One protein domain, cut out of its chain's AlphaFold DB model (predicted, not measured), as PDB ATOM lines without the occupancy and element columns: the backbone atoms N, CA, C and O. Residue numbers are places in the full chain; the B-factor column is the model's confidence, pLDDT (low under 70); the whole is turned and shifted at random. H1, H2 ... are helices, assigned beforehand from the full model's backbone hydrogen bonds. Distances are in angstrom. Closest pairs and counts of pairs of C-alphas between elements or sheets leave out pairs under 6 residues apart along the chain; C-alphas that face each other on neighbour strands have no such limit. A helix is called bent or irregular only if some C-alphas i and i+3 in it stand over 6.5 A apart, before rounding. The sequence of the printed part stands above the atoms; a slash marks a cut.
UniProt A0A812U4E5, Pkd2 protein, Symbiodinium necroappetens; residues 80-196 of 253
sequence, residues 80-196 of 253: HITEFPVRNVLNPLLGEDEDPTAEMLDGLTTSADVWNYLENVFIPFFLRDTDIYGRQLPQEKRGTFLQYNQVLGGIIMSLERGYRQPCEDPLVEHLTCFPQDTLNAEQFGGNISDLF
ATOM      1  N   HIS A  80      94.058 149.935 173.670       91.81
ATOM      2  CA  HIS A  80      92.890 150.248 172.854       91.81
ATOM      3  C   HIS A  80      92.268 151.597 173.232       91.81
ATOM      4  O   HIS A  80      91.976 152.395 172.347       91.81
ATOM      5  N   ILE A  81      92.129 151.894 174.530       91.69
ATOM      6  CA  ILE A  81      91.599 153.181 175.008       91.69
ATOM      7  C   ILE A  81      92.493 154.352 174.576       91.69
ATOM      8  O   ILE A  81      91.977 155.426 174.273       91.69
ATOM      9  N   THR A  82      93.814 154.162 174.516       90.44
ATOM     10  CA  THR A  82      94.737 155.209 174.047       90.44
ATOM     11  C   THR A  82      94.784 155.339 172.525       90.44
ATOM     12  O   THR A  82      94.878 156.448 172.004       90.44
ATOM     13  N   GLU A  83      94.695 154.227 171.801       93.75
ATOM     14  CA  GLU A  83      94.850 154.187 170.348       93.75
ATOM     15  C   GLU A  83      93.562 154.569 169.612       93.75
ATOM     16  O   GLU A  83      93.609 155.268 168.599       93.75
ATOM     17  N   PHE A  84      92.405 154.141 170.121       95.38
ATOM     18  CA  PHE A  84      91.118 154.349 169.463       95.38
ATOM     19  C   PHE A  84      90.805 155.833 169.205       95.38
ATOM     20  O   PHE A  84      90.463 156.155 168.069       95.38
ATOM     21  N   PRO A  85      90.972 156.768 170.162       95.12
ATOM     22  CA  PRO A  85      90.715 158.181 169.901       95.12
ATOM     23  C   PRO A  85      91.691 158.783 168.888       95.12
ATOM     24  O   PRO A  85      91.282 159.616 168.088       95.12
ATOM     25  N   VAL A  86      92.962 158.352 168.884       95.31
ATOM     26  CA  VAL A  86      93.947 158.793 167.880       95.31
ATOM     27  C   VAL A  86      93.507 158.335 166.495       95.31
ATOM     28  O   VAL A  86      93.407 159.151 165.582       95.31
ATOM     29  N   ARG A  87      93.168 157.049 166.348       95.50
ATOM     30  CA  ARG A  87      92.654 156.499 165.090       95.50
ATOM     31  C   ARG A  87      91.377 157.201 164.649       95.50
ATOM     32  O   ARG A  87      91.289 157.574 163.494       95.50
ATOM     33  N   ASN A  88      90.436 157.441 165.558       95.94
ATOM     34  CA  ASN A  88      89.161 158.077 165.236       95.94
ATOM     35  C   ASN A  88      89.302 159.559 164.846       95.94
ATOM     36  O   ASN A  88      88.454 160.075 164.133       95.94
ATOM     37  N   VAL A  89      90.342 160.261 165.308       94.69
ATOM     38  CA  VAL A  89      90.622 161.630 164.840       94.69
ATOM     39  C   VAL A  89      91.316 161.618 163.478       94.69
ATOM     40  O   VAL A  89      90.979 162.424 162.622       94.69
ATOM     41  N   LEU A  90      92.272 160.709 163.266       95.69
ATOM     42  CA  LEU A  90      93.033 160.629 162.011       95.69
ATOM     43  C   LEU A  90      92.247 159.977 160.864       95.69
ATOM     44  O   LEU A  90      92.506 160.270 159.696       95.69
ATOM     45  N   ASN A  91      91.332 159.074 161.204       96.56
ATOM     46  CA  ASN A  91      90.466 158.333 160.303       96.56
ATOM     47  C   ASN A  91      89.117 158.051 161.003       96.56
ATOM     48  O   ASN A  91      88.939 156.981 161.600       96.56
ATOM     49  N   PRO A  92      88.195 159.031 161.032       94.88
ATOM     50  CA  PRO A  92      86.892 158.863 161.667       94.88
ATOM     51  C   PRO A  92      86.095 157.719 161.036       94.88
ATOM     52  O   PRO A  92      86.254 157.391 159.865       94.88
ATOM     53  N   LEU A  93      85.221 157.091 161.824       94.44
ATOM     54  CA  LEU A  93      84.317 156.067 161.303       94.44
ATOM     55  C   LEU A  93      83.279 156.726 160.386       94.44
ATOM     56  O   LEU A  93      82.492 157.550 160.850       94.44
ATOM     57  N   LEU A  94      83.284 156.346 159.110       95.06
ATOM     58  CA  LEU A  94      82.277 156.765 158.134       95.06
ATOM     59  C   LEU A  94      80.954 156.039 158.379       95.06
ATOM     60  O   LEU A  94      80.939 154.853 158.729       95.06
ATOM     61  N   GLY A  95      79.842 156.747 158.177       94.50
ATOM     62  CA  GLY A  95      78.535 156.108 158.034       94.50
ATOM     63  C   GLY A  95      78.468 155.226 156.780       94.50
ATOM     64  O   GLY A  95      79.266 155.380 155.860       94.50
ATOM     65  N   GLU A  96      77.490 154.314 156.717       93.25
ATOM     66  CA  GLU A  96      77.316 153.396 155.571       93.25
ATOM     67  C   GLU A  96      77.116 154.123 154.222       93.25
ATOM     68  O   GLU A  96      77.403 153.543 153.177       93.25
ATOM     69  N   ASP A  97      76.678 155.387 154.252       95.56
ATOM     70  CA  ASP A  97      76.377 156.214 153.075       95.56
ATOM     71  C   ASP A  97      77.357 157.394 152.874       95.56
ATOM     72  O   ASP A  97      77.092 158.279 152.058       95.56
ATOM     73  N   GLU A  98      78.455 157.467 153.634       96.50
ATOM     74  CA  GLU A  98      79.409 158.581 153.565       96.50
ATOM     75  C   GLU A  98      80.691 158.186 152.825       96.50
ATOM     76  O   GLU A  98      81.347 157.199 153.161       96.50
ATOM     77  N   ASP A  99      81.074 158.989 151.831       96.38
ATOM     78  CA  ASP A  99      82.339 158.821 151.120       96.38
ATOM     79  C   ASP A  99      83.514 159.403 151.936       96.38
ATOM     80  O   ASP A  99      83.368 160.455 152.573       96.38
ATOM     81  N   PRO A 100      84.704 158.776 151.892       96.31
ATOM     82  CA  PRO A 100      85.887 159.288 152.573       96.31
ATOM     83  C   PRO A 100      86.305 160.648 152.000       96.31
ATOM     84  O   PRO A 100      86.441 160.823 150.788       96.31
ATOM     85  N   THR A 101      86.537 161.625 152.879       95.50
ATOM     86  CA  THR A 101      86.955 162.980 152.489       95.50
ATOM     87  C   THR A 101      88.479 163.120 152.496       95.50
ATOM     88  O   THR A 101      89.184 162.352 153.144       95.50
ATOM     89  N   ALA A 102      89.013 164.155 151.837       94.44
ATOM     90  CA  ALA A 102      90.451 164.474 151.853       94.44
ATOM     91  C   ALA A 102      90.999 164.856 153.250       94.44
ATOM     92  O   ALA A 102      92.200 165.052 153.415       94.44
ATOM     93  N   GLU A 103      90.128 164.995 154.253       94.88
ATOM     94  CA  GLU A 103      90.497 165.188 155.662       94.88
ATOM     95  C   GLU A 103      90.672 163.849 156.401       94.88
ATOM     96  O   GLU A 103      91.061 163.819 157.564       94.88
ATOM     97  N   MET A 104      90.423 162.728 155.730       95.88
ATOM     98  CA  MET A 104      90.567 161.384 156.272       95.88
ATOM     99  C   MET A 104      91.741 160.682 155.613       95.88
ATOM    100  O   MET A 104      91.977 160.847 154.417       95.88
ATOM    101  N   LEU A 105      92.441 159.842 156.376       95.69
ATOM    102  CA  LEU A 105      93.574 159.083 155.849       95.69
ATOM    103  C   LEU A 105      93.174 158.184 154.664       95.69
ATOM    104  O   LEU A 105      93.915 158.096 153.687       95.69
ATOM    105  N   ASP A 106      91.988 157.573 154.723       96.06
ATOM    106  CA  ASP A 106      91.481 156.690 153.664       96.06
ATOM    107  C   ASP A 106      90.978 157.456 152.423       96.06
ATOM    108  O   ASP A 106      90.826 156.867 151.355       96.06
ATOM    109  N   GLY A 107      90.738 158.768 152.538       95.62
ATOM    110  CA  GLY A 107      90.263 159.625 151.446       95.62
ATOM    111  C   GLY A 107      91.365 160.351 150.676       95.62
ATOM    112  O   GLY A 107      91.072 161.183 149.815       95.62
ATOM    113  N   LEU A 108      92.638 160.066 150.964       96.88
ATOM    114  CA  LEU A 108      93.770 160.701 150.291       96.88
ATOM    115  C   LEU A 108      93.990 160.082 148.908       96.88
ATOM    116  O   LEU A 108      94.564 159.001 148.776       96.88
ATOM    117  N   THR A 109      93.561 160.786 147.860       96.69
ATOM    118  CA  THR A 109      93.686 160.298 146.474       96.69
ATOM    119  C   THR A 109      94.777 161.012 145.687       96.69
ATOM    120  O   THR A 109      95.414 160.421 144.813       96.69
ATOM    121  N   THR A 110      95.026 162.283 146.001       95.88
ATOM    122  CA  THR A 110      96.008 163.121 145.316       95.88
ATOM    123  C   THR A 110      97.092 163.611 146.267       95.88
ATOM    124  O   THR A 110      96.935 163.655 147.486       95.88
ATOM    125  N   SER A 111      98.220 164.048 145.706       92.31
ATOM    126  CA  SER A 111      99.282 164.688 146.491       92.31
ATOM    127  C   SER A 111      98.832 166.002 147.137       92.31
ATOM    128  O   SER A 111      99.346 166.358 148.194       92.31
ATOM    129  N   ALA A 112      97.872 166.714 146.538       94.25
ATOM    130  CA  ALA A 112      97.282 167.911 147.129       94.25
ATOM    131  C   ALA A 112      96.478 167.573 148.394       94.25
ATOM    132  O   ALA A 112      96.586 168.296 149.384       94.25
ATOM    133  N   ASP A 113      95.758 166.447 148.390       95.19
ATOM    134  CA  ASP A 113      94.998 165.971 149.552       95.19
ATOM    135  C   ASP A 113      95.925 165.665 150.727       95.19
ATOM    136  O   ASP A 113      95.624 166.048 151.851       95.19
ATOM    137  N   VAL A 114      97.097 165.065 150.477       94.38
ATOM    138  CA  VAL A 114      98.101 164.803 151.527       94.38
ATOM    139  C   VAL A 114      98.509 166.098 152.234       94.38
ATOM    140  O   VAL A 114      98.567 166.146 153.462       94.38
ATOM    141  N   TRP A 115      98.769 167.169 151.480       93.69
ATOM    142  CA  TRP A 115      99.113 168.463 152.074       93.69
ATOM    143  C   TRP A 115      97.942 169.084 152.828       93.69
ATOM    144  O   TRP A 115      98.141 169.624 153.913       93.69
ATOM    145  N   ASN A 116      96.734 168.972 152.280       94.69
ATOM    146  CA  ASN A 116      95.518 169.459 152.915       94.69
ATOM    147  C   ASN A 116      95.251 168.737 154.250       94.69
ATOM    148  O   ASN A 116      94.958 169.372 155.260       94.69
ATOM    149  N   TYR A 117      95.435 167.420 154.275       96.12
ATOM    150  CA  TYR A 117      95.348 166.586 155.469       96.12
ATOM    151  C   TYR A 117      96.396 166.967 156.516       96.12
ATOM    152  O   TYR A 117      96.079 167.112 157.699       96.12
ATOM    153  N   LEU A 118      97.645 167.185 156.091       95.00
ATOM    154  CA  LEU A 118      98.703 167.614 157.000       95.00
ATOM    155  C   LEU A 118      98.396 168.983 157.628       95.00
ATOM    156  O   LEU A 118      98.534 169.132 158.841       95.00
ATOM    157  N   GLU A 119      97.967 169.957 156.820       94.06
ATOM    158  CA  GLU A 119      97.679 171.339 157.239       94.06
ATOM    159  C   GLU A 119      96.450 171.418 158.159       94.06
ATOM    160  O   GLU A 119      96.506 172.089 159.191       94.06
ATOM    161  N   ASN A 120      95.368 170.702 157.835       94.62
ATOM    162  CA  ASN A 120      94.086 170.850 158.531       94.62
ATOM    163  C   ASN A 120      93.853 169.837 159.656       94.62
ATOM    164  O   ASN A 120      93.126 170.144 160.600       94.62
ATOM    165  N   VAL A 121      94.445 168.642 159.579       95.62
ATOM    166  CA  VAL A 121      94.146 167.538 160.509       95.62
ATOM    167  C   VAL A 121      95.369 167.180 161.338       95.62
ATOM    168  O   VAL A 121      95.350 167.312 162.562       95.62
ATOM    169  N   PHE A 122      96.460 166.778 160.690       95.12
ATOM    170  CA  PHE A 122      97.625 166.234 161.389       95.12
ATOM    171  C   PHE A 122      98.338 167.280 162.261       95.12
ATOM    172  O   PHE A 122      98.551 167.053 163.456       95.12
ATOM    173  N   ILE A 123      98.697 168.437 161.688       93.31
ATOM    174  CA  ILE A 123      99.424 169.496 162.403       93.31
ATOM    175  C   ILE A 123      98.586 170.046 163.567       93.31
ATOM    176  O   ILE A 123      99.101 170.063 164.685       93.31
ATOM    177  N   PRO A 124      97.310 170.441 163.389       92.56
ATOM    178  CA  PRO A 124      96.510 170.964 164.496       92.56
ATOM    179  C   PRO A 124      96.236 169.933 165.594       92.56
ATOM    180  O   PRO A 124      96.033 170.316 166.746       92.56
ATOM    181  N   PHE A 125      96.233 168.638 165.263       93.94
ATOM    182  CA  PHE A 125      96.035 167.574 166.242       93.94
ATOM    183  C   PHE A 125      97.269 167.349 167.126       93.94
ATOM    184  O   PHE A 125      97.143 167.325 168.351       93.94
ATOM    185  N   PHE A 126      98.459 167.217 166.529       92.94
ATOM    186  CA  PHE A 126      99.689 166.913 167.273       92.94
ATOM    187  C   PHE A 126     100.436 168.150 167.782       92.94
ATOM    188  O   PHE A 126     101.085 168.090 168.824       92.94
ATOM    189  N   LEU A 127     100.355 169.274 167.068       91.38
ATOM    190  CA  LEU A 127     101.130 170.493 167.325       91.38
ATOM    191  C   LEU A 127     100.241 171.660 167.777       91.38
ATOM    192  O   LEU A 127     100.543 172.819 167.503       91.38
ATOM    193  N   ARG A 128      99.136 171.373 168.475       90.25
ATOM    194  CA  ARG A 128      98.238 172.411 168.996       90.25
ATOM    195  C   ARG A 128      98.946 173.268 170.048       90.25
ATOM    196  O   ARG A 128      99.433 172.760 171.060       90.25
ATOM    197  N   ASP A 129      98.943 174.580 169.848       91.06
ATOM    198  CA  ASP A 129      99.459 175.576 170.794       91.06
ATOM    199  C   ASP A 129      98.364 176.263 171.612       91.06
ATOM    200  O   ASP A 129      98.666 176.985 172.562       91.06
ATOM    201  N   THR A 130      97.099 176.045 171.264       93.38
ATOM    202  CA  THR A 130      95.947 176.702 171.881       93.38
ATOM    203  C   THR A 130      95.061 175.718 172.642       93.38
ATOM    204  O   THR A 130      94.956 174.536 172.330       93.38
ATOM    205  N   ASP A 131      94.434 176.193 173.710       90.94
ATOM    206  CA  ASP A 131      93.407 175.477 174.465       90.94
ATOM    207  C   ASP A 131      92.048 175.542 173.732       90.94
ATOM    208  O   ASP A 131      91.870 176.331 172.807       90.94
ATOM    209  N   ILE A 132      91.044 174.783 174.186       89.00
ATOM    210  CA  ILE A 132      89.663 174.820 173.661       89.00
ATOM    211  C   ILE A 132      89.015 176.214 173.752       89.00
ATOM    212  O   ILE A 132      88.036 176.495 173.072       89.00
ATOM    213  N   TYR A 133      89.572 177.096 174.587       95.31
ATOM    214  CA  TYR A 133      89.160 178.493 174.741       95.31
ATOM    215  C   TYR A 133      90.001 179.475 173.902       95.31
ATOM    216  O   TYR A 133      89.932 180.680 174.134       95.31
ATOM    217  N   GLY A 134      90.864 178.988 173.003       93.25
ATOM    218  CA  GLY A 134      91.748 179.820 172.172       93.25
ATOM    219  C   GLY A 134      92.896 180.495 172.933       93.25
ATOM    220  O   GLY A 134      93.551 181.393 172.411       93.25
ATOM    221  N   ARG A 135      93.151 180.096 174.184       96.12
ATOM    222  CA  ARG A 135      94.266 180.618 174.990       96.12
ATOM    223  C   ARG A 135      95.537 179.850 174.657       96.12
ATOM    224  O   ARG A 135      95.476 178.630 174.550       96.12
ATOM    225  N   GLN A 136      96.674 180.530 174.553       94.19
ATOM    226  CA  GLN A 136      97.953 179.848 174.345       94.19
ATOM    227  C   GLN A 136      98.287 178.937 175.534       94.19
ATOM    228  O   GLN A 136      98.160 179.334 176.695       94.19
ATOM    229  N   LEU A 137      98.715 177.713 175.234       91.31
ATOM    230  CA  LEU A 137      99.181 176.738 176.209       91.31
ATOM    231  C   LEU A 137     100.572 177.141 176.727       91.31
ATOM    232  O   LEU A 137     101.412 177.620 175.951       91.31
ATOM    233  N   PRO A 138     100.845 176.940 178.032       93.50
ATOM    234  CA  PRO A 138     102.187 177.124 178.567       93.50
ATOM    235  C   PRO A 138     103.158 176.183 177.845       93.50
ATOM    236  O   PRO A 138     102.761 175.107 177.404       93.50
ATOM    237  N   GLN A 139     104.427 176.581 177.736       88.06
ATOM    238  CA  GLN A 139     105.438 175.860 176.952       88.06
ATOM    239  C   GLN A 139     105.538 174.371 177.324       88.06
ATOM    240  O   GLN A 139     105.635 173.532 176.440       88.06
ATOM    241  N   GLU A 140     105.407 174.045 178.610       88.38
ATOM    242  CA  GLU A 140     105.430 172.674 179.142       88.38
ATOM    243  C   GLU A 140     104.284 171.783 178.636       88.38
ATOM    244  O   GLU A 140     104.406 170.563 178.629       88.38
ATOM    245  N   LYS A 141     103.167 172.390 178.215       89.38
ATOM    246  CA  LYS A 141     101.971 171.700 177.709       89.38
ATOM    247  C   LYS A 141     101.812 171.824 176.195       89.38
ATOM    248  O   LYS A 141     100.763 171.481 175.659       89.38
ATOM    249  N   ARG A 142     102.807 172.351 175.480       88.69
ATOM    250  CA  ARG A 142     102.777 172.343 174.012       88.69
ATOM    251  C   ARG A 142     103.012 170.921 173.509       88.69
ATOM    252  O   ARG A 142     103.756 170.160 174.123       88.69
ATOM    253  N   GLY A 143     102.340 170.561 172.417       86.50
ATOM    254  CA  GLY A 143     102.388 169.198 171.878       86.50
ATOM    255  C   GLY A 143     101.616 168.169 172.712       86.50
ATOM    256  O   GLY A 143     101.802 166.967 172.524       86.50
ATOM    257  N   THR A 144     100.767 168.609 173.652       90.38
ATOM    258  CA  THR A 144      99.843 167.696 174.331       90.38
ATOM    259  C   THR A 144      98.615 167.441 173.467       90.38
ATOM    260  O   THR A 144      97.926 168.388 173.086       90.38
ATOM    261  N   PHE A 145      98.296 166.174 173.230       90.81
ATOM    262  CA  PHE A 145      97.094 165.726 172.531       90.81
ATOM    263  C   PHE A 145      96.273 164.798 173.440       90.81
ATOM    264  O   PHE A 145      96.794 164.162 174.355       90.81
ATOM    265  N   LEU A 146      94.952 164.743 173.230       88.62
ATOM    266  CA  LEU A 146      94.035 163.901 174.021       88.62
ATOM    267  C   LEU A 146      94.200 164.050 175.555       88.62
ATOM    268  O   LEU A 146      94.224 163.062 176.283       88.62
ATOM    269  N   GLN A 147      94.325 165.295 176.035       84.94
ATOM    270  CA  GLN A 147      94.405 165.731 177.444       84.94
ATOM    271  C   GLN A 147      95.617 165.249 178.270       84.94
ATOM    272  O   GLN A 147      96.084 166.007 179.120       84.94
ATOM    273  N   TYR A 148      96.135 164.045 178.028       87.25
ATOM    274  CA  TYR A 148      97.189 163.416 178.834       87.25
ATOM    275  C   TYR A 148      98.396 162.931 178.026       87.25
ATOM    276  O   TYR A 148      99.424 162.628 178.625       87.25
ATOM    277  N   ASN A 149      98.300 162.848 176.696       91.06
ATOM    278  CA  ASN A 149      99.416 162.404 175.867       91.06
ATOM    279  C   ASN A 149     100.251 163.606 175.439       91.06
ATOM    280  O   ASN A 149      99.707 164.668 175.142       91.06
ATOM    281  N   GLN A 150     101.569 163.442 175.397       90.88
ATOM    282  CA  GLN A 150     102.499 164.472 174.953       90.88
ATOM    283  C   GLN A 150     103.405 163.895 173.875       90.88
ATOM    284  O   GLN A 150     103.935 162.794 174.028       90.88
ATOM    285  N   VAL A 151     103.582 164.639 172.787       90.25
ATOM    286  CA  VAL A 151     104.603 164.322 171.792       90.25
ATOM    287  C   VAL A 151     105.969 164.578 172.427       90.25
ATOM    288  O   VAL A 151     106.274 165.700 172.829       90.25
ATOM    289  N   LEU A 152     106.776 163.524 172.549       86.50
ATOM    290  CA  LEU A 152     108.164 163.620 172.992       86.50
ATOM    291  C   LEU A 152     109.068 163.731 171.761       86.50
ATOM    292  O   LEU A 152     108.979 162.907 170.852       86.50
ATOM    293  N   GLY A 153     109.937 164.741 171.740       86.12
ATOM    294  CA  GLY A 153     110.813 165.016 170.602       86.12
ATOM    295  C   GLY A 153     110.090 165.722 169.454       86.12
ATOM    296  O   GLY A 153     109.186 166.528 169.674       86.12
ATOM    297  N   GLY A 154     110.521 165.451 168.225       82.81
ATOM    298  CA  GLY A 154     109.958 166.057 167.022       82.81
ATOM    299  C   GLY A 154     109.385 165.022 166.055       82.81
ATOM    300  O   GLY A 154     109.773 163.855 166.064       82.81
ATOM    301  N   ILE A 155     108.445 165.459 165.215       83.31
ATOM    302  CA  ILE A 155     107.785 164.592 164.235       83.31
ATOM    303  C   ILE A 155     108.607 164.536 162.962       83.31
ATOM    304  O   ILE A 155     108.816 165.546 162.297       83.31
ATOM    305  N   ILE A 156     109.008 163.333 162.586       79.94
ATOM    306  CA  ILE A 156     109.789 163.089 161.384       79.94
ATOM    307  C   ILE A 156     108.852 162.681 160.254       79.94
ATOM    308  O   ILE A 156     108.071 161.745 160.405       79.94
ATOM    309  N   MET A 157     109.005 163.321 159.092       82.06
ATOM    310  CA  MET A 157     108.406 162.842 157.848       82.06
ATOM    311  C   MET A 157     109.513 162.464 156.856       82.06
ATOM    312  O   MET A 157     110.257 163.310 156.367       82.06
ATOM    313  N   SER A 158     109.631 161.177 156.541       79.00
ATOM    314  CA  SER A 158     110.540 160.682 155.507       79.00
ATOM    315  C   SER A 158     109.812 160.568 154.173       79.00
ATOM    316  O   SER A 158     108.702 160.042 154.112       79.00
ATOM    317  N   LEU A 159     110.456 161.025 153.101       83.88
ATOM    318  CA  LEU A 159     109.964 160.855 151.739       83.88
ATOM    319  C   LEU A 159     110.939 159.980 150.960       83.88
ATOM    320  O   LEU A 159     112.078 160.381 150.728       83.88
ATOM    321  N   GLU A 160     110.461 158.824 150.523       83.88
ATOM    322  CA  GLU A 160     111.198 157.927 149.637       83.88
ATOM    323  C   GLU A 160     110.773 158.167 148.188       83.88
ATOM    324  O   GLU A 160     109.623 158.518 147.906       83.88
ATOM    325  N   ARG A 161     111.714 158.038 147.250       84.94
ATOM    326  CA  ARG A 161     111.472 158.308 145.826       84.94
ATOM    327  C   ARG A 161     112.149 157.267 144.964       84.94
ATOM    328  O   ARG A 161     113.220 156.798 145.317       84.94
ATOM    329  N   GLY A 162     111.573 156.977 143.803       88.94
ATOM    330  CA  GLY A 162     112.260 156.196 142.778       88.94
ATOM    331  C   GLY A 162     113.395 156.988 142.122       88.94
ATOM    332  O   GLY A 162     113.342 158.223 142.058       88.94
ATOM    333  N   TYR A 163     114.410 156.297 141.599       91.25
ATOM    334  CA  TYR A 163     115.412 156.953 140.756       91.25
ATOM    335  C   TYR A 163     114.783 157.491 139.474       91.25
ATOM    336  O   TYR A 163     113.907 156.879 138.867       91.25
ATOM    337  N   ARG A 164     115.270 158.649 139.034       91.06
ATOM    338  CA  ARG A 164     114.910 159.206 137.736       91.06
ATOM    339  C   ARG A 164     115.658 158.444 136.642       91.06
ATOM    340  O   ARG A 164     116.875 158.581 136.550       91.06
ATOM    341  N   GLN A 165     114.946 157.719 135.784       93.00
ATOM    342  CA  GLN A 165     115.548 157.028 134.639       93.00
ATOM    343  C   GLN A 165     114.720 157.213 133.359       93.00
ATOM    344  O   GLN A 165     113.517 157.484 133.444       93.00
ATOM    345  N   PRO A 166     115.332 157.123 132.164       94.25
ATOM    346  CA  PRO A 166     114.562 157.034 130.929       94.25
ATOM    347  C   PRO A 166     113.684 155.780 130.964       94.25
ATOM    348  O   PRO A 166     114.065 154.754 131.531       94.25
ATOM    349  N   CYS A 167     112.487 155.875 130.396       95.25
ATOM    350  CA  CYS A 167     111.612 154.718 130.262       95.25
ATOM    351  C   CYS A 167     112.231 153.694 129.293       95.25
ATOM    352  O   CYS A 167     112.794 154.075 128.272       95.25
ATOM    353  N   GLU A 168     112.123 152.398 129.605       94.56
ATOM    354  CA  GLU A 168     112.731 151.325 128.794       94.56
ATOM    355  C   GLU A 168     112.003 151.081 127.462       94.56
ATOM    356  O   GLU A 168     112.580 150.526 126.528       94.56
ATOM    357  N   ASP A 169     110.735 151.484 127.361       94.88
ATOM    358  CA  ASP A 169     109.923 151.267 126.166       94.88
ATOM    359  C   ASP A 169     110.265 152.312 125.075       94.88
ATOM    360  O   ASP A 169     110.191 153.521 125.332       94.88
ATOM    361  N   PRO A 170     110.611 151.874 123.845       94.56
ATOM    362  CA  PRO A 170     111.018 152.761 122.755       94.56
ATOM    363  C   PRO A 170     109.948 153.787 122.354       94.56
ATOM    364  O   PRO A 170     110.278 154.827 121.787       94.56
ATOM    365  N   LEU A 171     108.666 153.541 122.641       95.12
ATOM    366  CA  LEU A 171     107.589 154.493 122.348       95.12
ATOM    367  C   LEU A 171     107.576 155.692 123.309       95.12
ATOM    368  O   LEU A 171     107.020 156.745 122.988       95.12
ATOM    369  N   VAL A 172     108.199 155.548 124.478       95.62
ATOM    370  CA  VAL A 172     108.219 156.540 125.561       95.62
ATOM    371  C   VAL A 172     109.640 156.913 125.977       95.62
ATOM    372  O   VAL A 172     109.843 157.443 127.063       95.62
ATOM    373  N   GLU A 173     110.625 156.718 125.099       92.94
ATOM    374  CA  GLU A 173     112.040 157.040 125.356       92.94
ATOM    375  C   GLU A 173     112.258 158.510 125.780       92.94
ATOM    376  O   GLU A 173     113.169 158.837 126.537       92.94
ATOM    377  N   HIS A 174     111.377 159.412 125.337       93.12
ATOM    378  CA  HIS A 174     111.399 160.834 125.688       93.12
ATOM    379  C   HIS A 174     110.767 161.155 127.056       93.12
ATOM    380  O   HIS A 174     110.825 162.303 127.505       93.12
ATOM    381  N   LEU A 175     110.144 160.176 127.715       94.94
ATOM    382  CA  LEU A 175     109.542 160.327 129.034       94.94
ATOM    383  C   LEU A 175     110.521 159.911 130.132       94.94
ATOM    384  O   LEU A 175     111.412 159.080 129.967       94.94
ATOM    385  N   THR A 176     110.341 160.527 131.295       94.88
ATOM    386  CA  THR A 176     111.045 160.149 132.513       94.88
ATOM    387  C   THR A 176     110.188 159.168 133.304       94.88
ATOM    388  O   THR A 176     109.056 159.496 133.655       94.88
ATOM    389  N   CYS A 177     110.756 158.015 133.638       93.62
ATOM    390  CA  CYS A 177     110.137 157.000 134.474       93.62
ATOM    391  C   CYS A 177     110.763 156.969 135.876       93.62
ATOM    392  O   CYS A 177     111.938 157.293 136.070       93.62
ATOM    393  N   PHE A 178     109.952 156.545 136.847       93.81
ATOM    394  CA  PHE A 178     110.341 156.309 138.235       93.81
ATOM    395  C   PHE A 178     109.963 154.860 138.585       93.81
ATOM    396  O   PHE A 178     108.808 154.610 138.935       93.81
ATOM    397  N   PRO A 179     110.867 153.882 138.394       91.75
ATOM    398  CA  PRO A 179     110.589 152.480 138.698       91.75
ATOM    399  C   PRO A 179     110.309 152.296 140.195       91.75
ATOM    400  O   PRO A 179     110.885 152.989 141.032       91.75
ATOM    401  N   GLN A 180     109.444 151.337 140.535       89.19
ATOM    402  CA  GLN A 180     109.133 151.013 141.935       89.19
ATOM    403  C   GLN A 180     110.209 150.141 142.599       89.19
ATOM    404  O   GLN A 180     110.308 150.118 143.821       89.19
ATOM    405  N   ASP A 181     111.043 149.472 141.800       91.75
ATOM    406  CA  ASP A 181     112.031 148.508 142.295       91.75
ATOM    407  C   ASP A 181     113.328 149.163 142.792       91.75
ATOM    408  O   ASP A 181     114.122 148.524 143.486       91.75
ATOM    409  N   THR A 182     113.574 150.431 142.442       90.06
ATOM    410  CA  THR A 182     114.792 151.146 142.838       90.06
ATOM    411  C   THR A 182     114.451 152.381 143.660       90.06
ATOM    412  O   THR A 182     113.988 153.398 143.149       90.06
ATOM    413  N   LEU A 183     114.705 152.300 144.966       85.94
ATOM    414  CA  LEU A 183     114.526 153.417 145.888       85.94
ATOM    415  C   LEU A 183     115.793 154.271 145.928       85.94
ATOM    416  O   LEU A 183     116.892 153.777 146.191       85.94
ATOM    417  N   ASN A 184     115.630 155.563 145.679       83.50
ATOM    418  CA  ASN A 184     116.646 156.564 145.917       83.50
ATOM    419  C   ASN A 184     116.676 156.897 147.414       83.50
ATOM    420  O   ASN A 184     115.703 157.413 147.967       83.50
ATOM    421  N   ALA A 185     117.802 156.583 148.054       78.75
ATOM    422  CA  ALA A 185     118.063 156.892 149.457       78.75
ATOM    423  C   ALA A 185     118.668 158.294 149.652       78.75
ATOM    424  O   ALA A 185     118.961 158.681 150.783       78.75
ATOM    425  N   GLU A 186     118.891 159.051 148.571       77.69
ATOM    426  CA  GLU A 186     119.305 160.445 148.673       77.69
ATOM    427  C   GLU A 186     118.265 161.232 149.468       77.69
ATOM    428  O   GLU A 186     117.062 161.193 149.189       77.69
ATOM    429  N   GLN A 187     118.747 161.961 150.472       64.94
ATOM    430  CA  GLN A 187     117.902 162.843 151.255       64.94
ATOM    431  C   GLN A 187     117.275 163.872 150.316       64.94
ATOM    432  O   GLN A 187     117.966 164.627 149.630       64.94
ATOM    433  N   PHE A 188     115.947 163.913 150.279       64.44
ATOM    434  CA  PHE A 188     115.274 165.047 149.677       64.44
ATOM    435  C   PHE A 188     115.416 166.248 150.616       64.44
ATOM    436  O   PHE A 188     115.045 166.138 151.778       64.44
ATOM    437  N   GLY A 189     115.915 167.382 150.114       65.62
ATOM    438  CA  GLY A 189     116.097 168.610 150.899       65.62
ATOM    439  C   GLY A 189     117.525 168.824 151.416       65.62
ATOM    440  O   GLY A 189     118.470 168.216 150.922       65.62
ATOM    441  N   GLY A 190     117.674 169.757 152.360       63.00
ATOM    442  CA  GLY A 190     118.931 169.978 153.086       63.00
ATOM    443  C   GLY A 190     119.135 168.928 154.180       63.00
ATOM    444  O   GLY A 190     118.173 168.294 154.613       63.00
ATOM    445  N   ASN A 191     120.377 168.743 154.629       66.00
ATOM    446  CA  ASN A 191     120.676 167.797 155.700       66.00
ATOM    447  C   ASN A 191     120.057 168.295 157.016       66.00
ATOM    448  O   ASN A 191     120.106 169.489 157.315       66.00
ATOM    449  N   ILE A 192     119.494 167.395 157.824       63.94
ATOM    450  CA  ILE A 192     118.923 167.756 159.127       63.94
ATOM    451  C   ILE A 192     119.963 168.397 160.056       63.94
ATOM    452  O   ILE A 192     119.623 169.270 160.849       63.94
ATOM    453  N   SER A 193     121.241 168.028 159.925       69.12
ATOM    454  CA  SER A 193     122.327 168.674 160.670       69.12
ATOM    455  C   SER A 193     122.366 170.181 160.435       69.12
ATOM    456  O   SER A 193     122.639 170.938 161.361       69.12
ATOM    457  N   ASP A 194     122.021 170.621 159.224       68.56
ATOM    458  CA  ASP A 194     122.058 172.027 158.830       68.56
ATOM    459  C   ASP A 194     120.922 172.834 159.481       68.56
ATOM    460  O   ASP A 194     121.004 174.061 159.549       68.56
ATOM    461  N   LEU A 195     119.872 172.153 159.962       59.97
ATOM    462  CA  LEU A 195     118.774 172.746 160.732       59.97
ATOM    463  C   LEU A 195     119.128 172.933 162.211       59.97
ATOM    464  O   LEU A 195     118.579 173.828 162.848       59.97
ATOM    465  N   PHE A 196     120.037 172.115 162.749       63.00
ATOM    466  CA  PHE A 196     120.487 172.191 164.142       63.00
ATOM    467  C   PHE A 196     121.799 172.968 164.314       63.00
ATOM    468  O   PHE A 196     122.303 173.078 165.430       63.00
TER     469      PHE A 196
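Overview. This is residues 80 to 196 of the 253 residues of the protein "Pkd2 protein" of Symbiodinium necroappetens (UniProt A0A812U4E5). There is little regular structure here: H1 comes with its last residue, Leu 90, near Val 121 within H2, the two helices steeply tilted and set among loops, and from there a long arm of unnamed chain, within residues 127 to 191, reaches away and folds back. Residues 190 to 196, with H3, stick out. The 117 printed residues hold three named helices, no named strand, and are all helix by class, with 31 residues in named elements. The whole is only just loose, close to extended, with a radius of gyration of the C-alphas of 19.7 A and spans of 61 by 48 by 27 A.

Along the chain. Find C-alpha 80 at (92.890, 150.248, 172.854); from there H1, residues 80 to 90, runs 15.0 A. H2, residues 111 to 126, runs 20.9 A, with a kink of 32 degrees near residue 118; it is only just irregular, C-alphas 120 and 123 being 6.7 A apart. H3, residues 192 to 195, spans 5.2 A and ends at C-alpha 195, (118.774, 172.746, 160.732).

Arrangement. Look at Leu 90 and Val 121: their C-alphas, the closest of H1 and H2, are 7.2 A apart, close but not clearly touching. The two run opposite ways at a steep tilt of 45 degrees. H3 is apart from both. Of O i to N i+4 pairs, H1 has 5 of 7 and H2 9 of 12 within hydrogen-bond range; H3 is too short for one.

Size, cuts and confidence. The C-alphas farthest apart, of Tyr 133 and Pro 170, stand 62.0 A from each other. The printed part has no cut; both links are long, 20 and 65 residues. Residues 187 to 196 are under pLDDT 70.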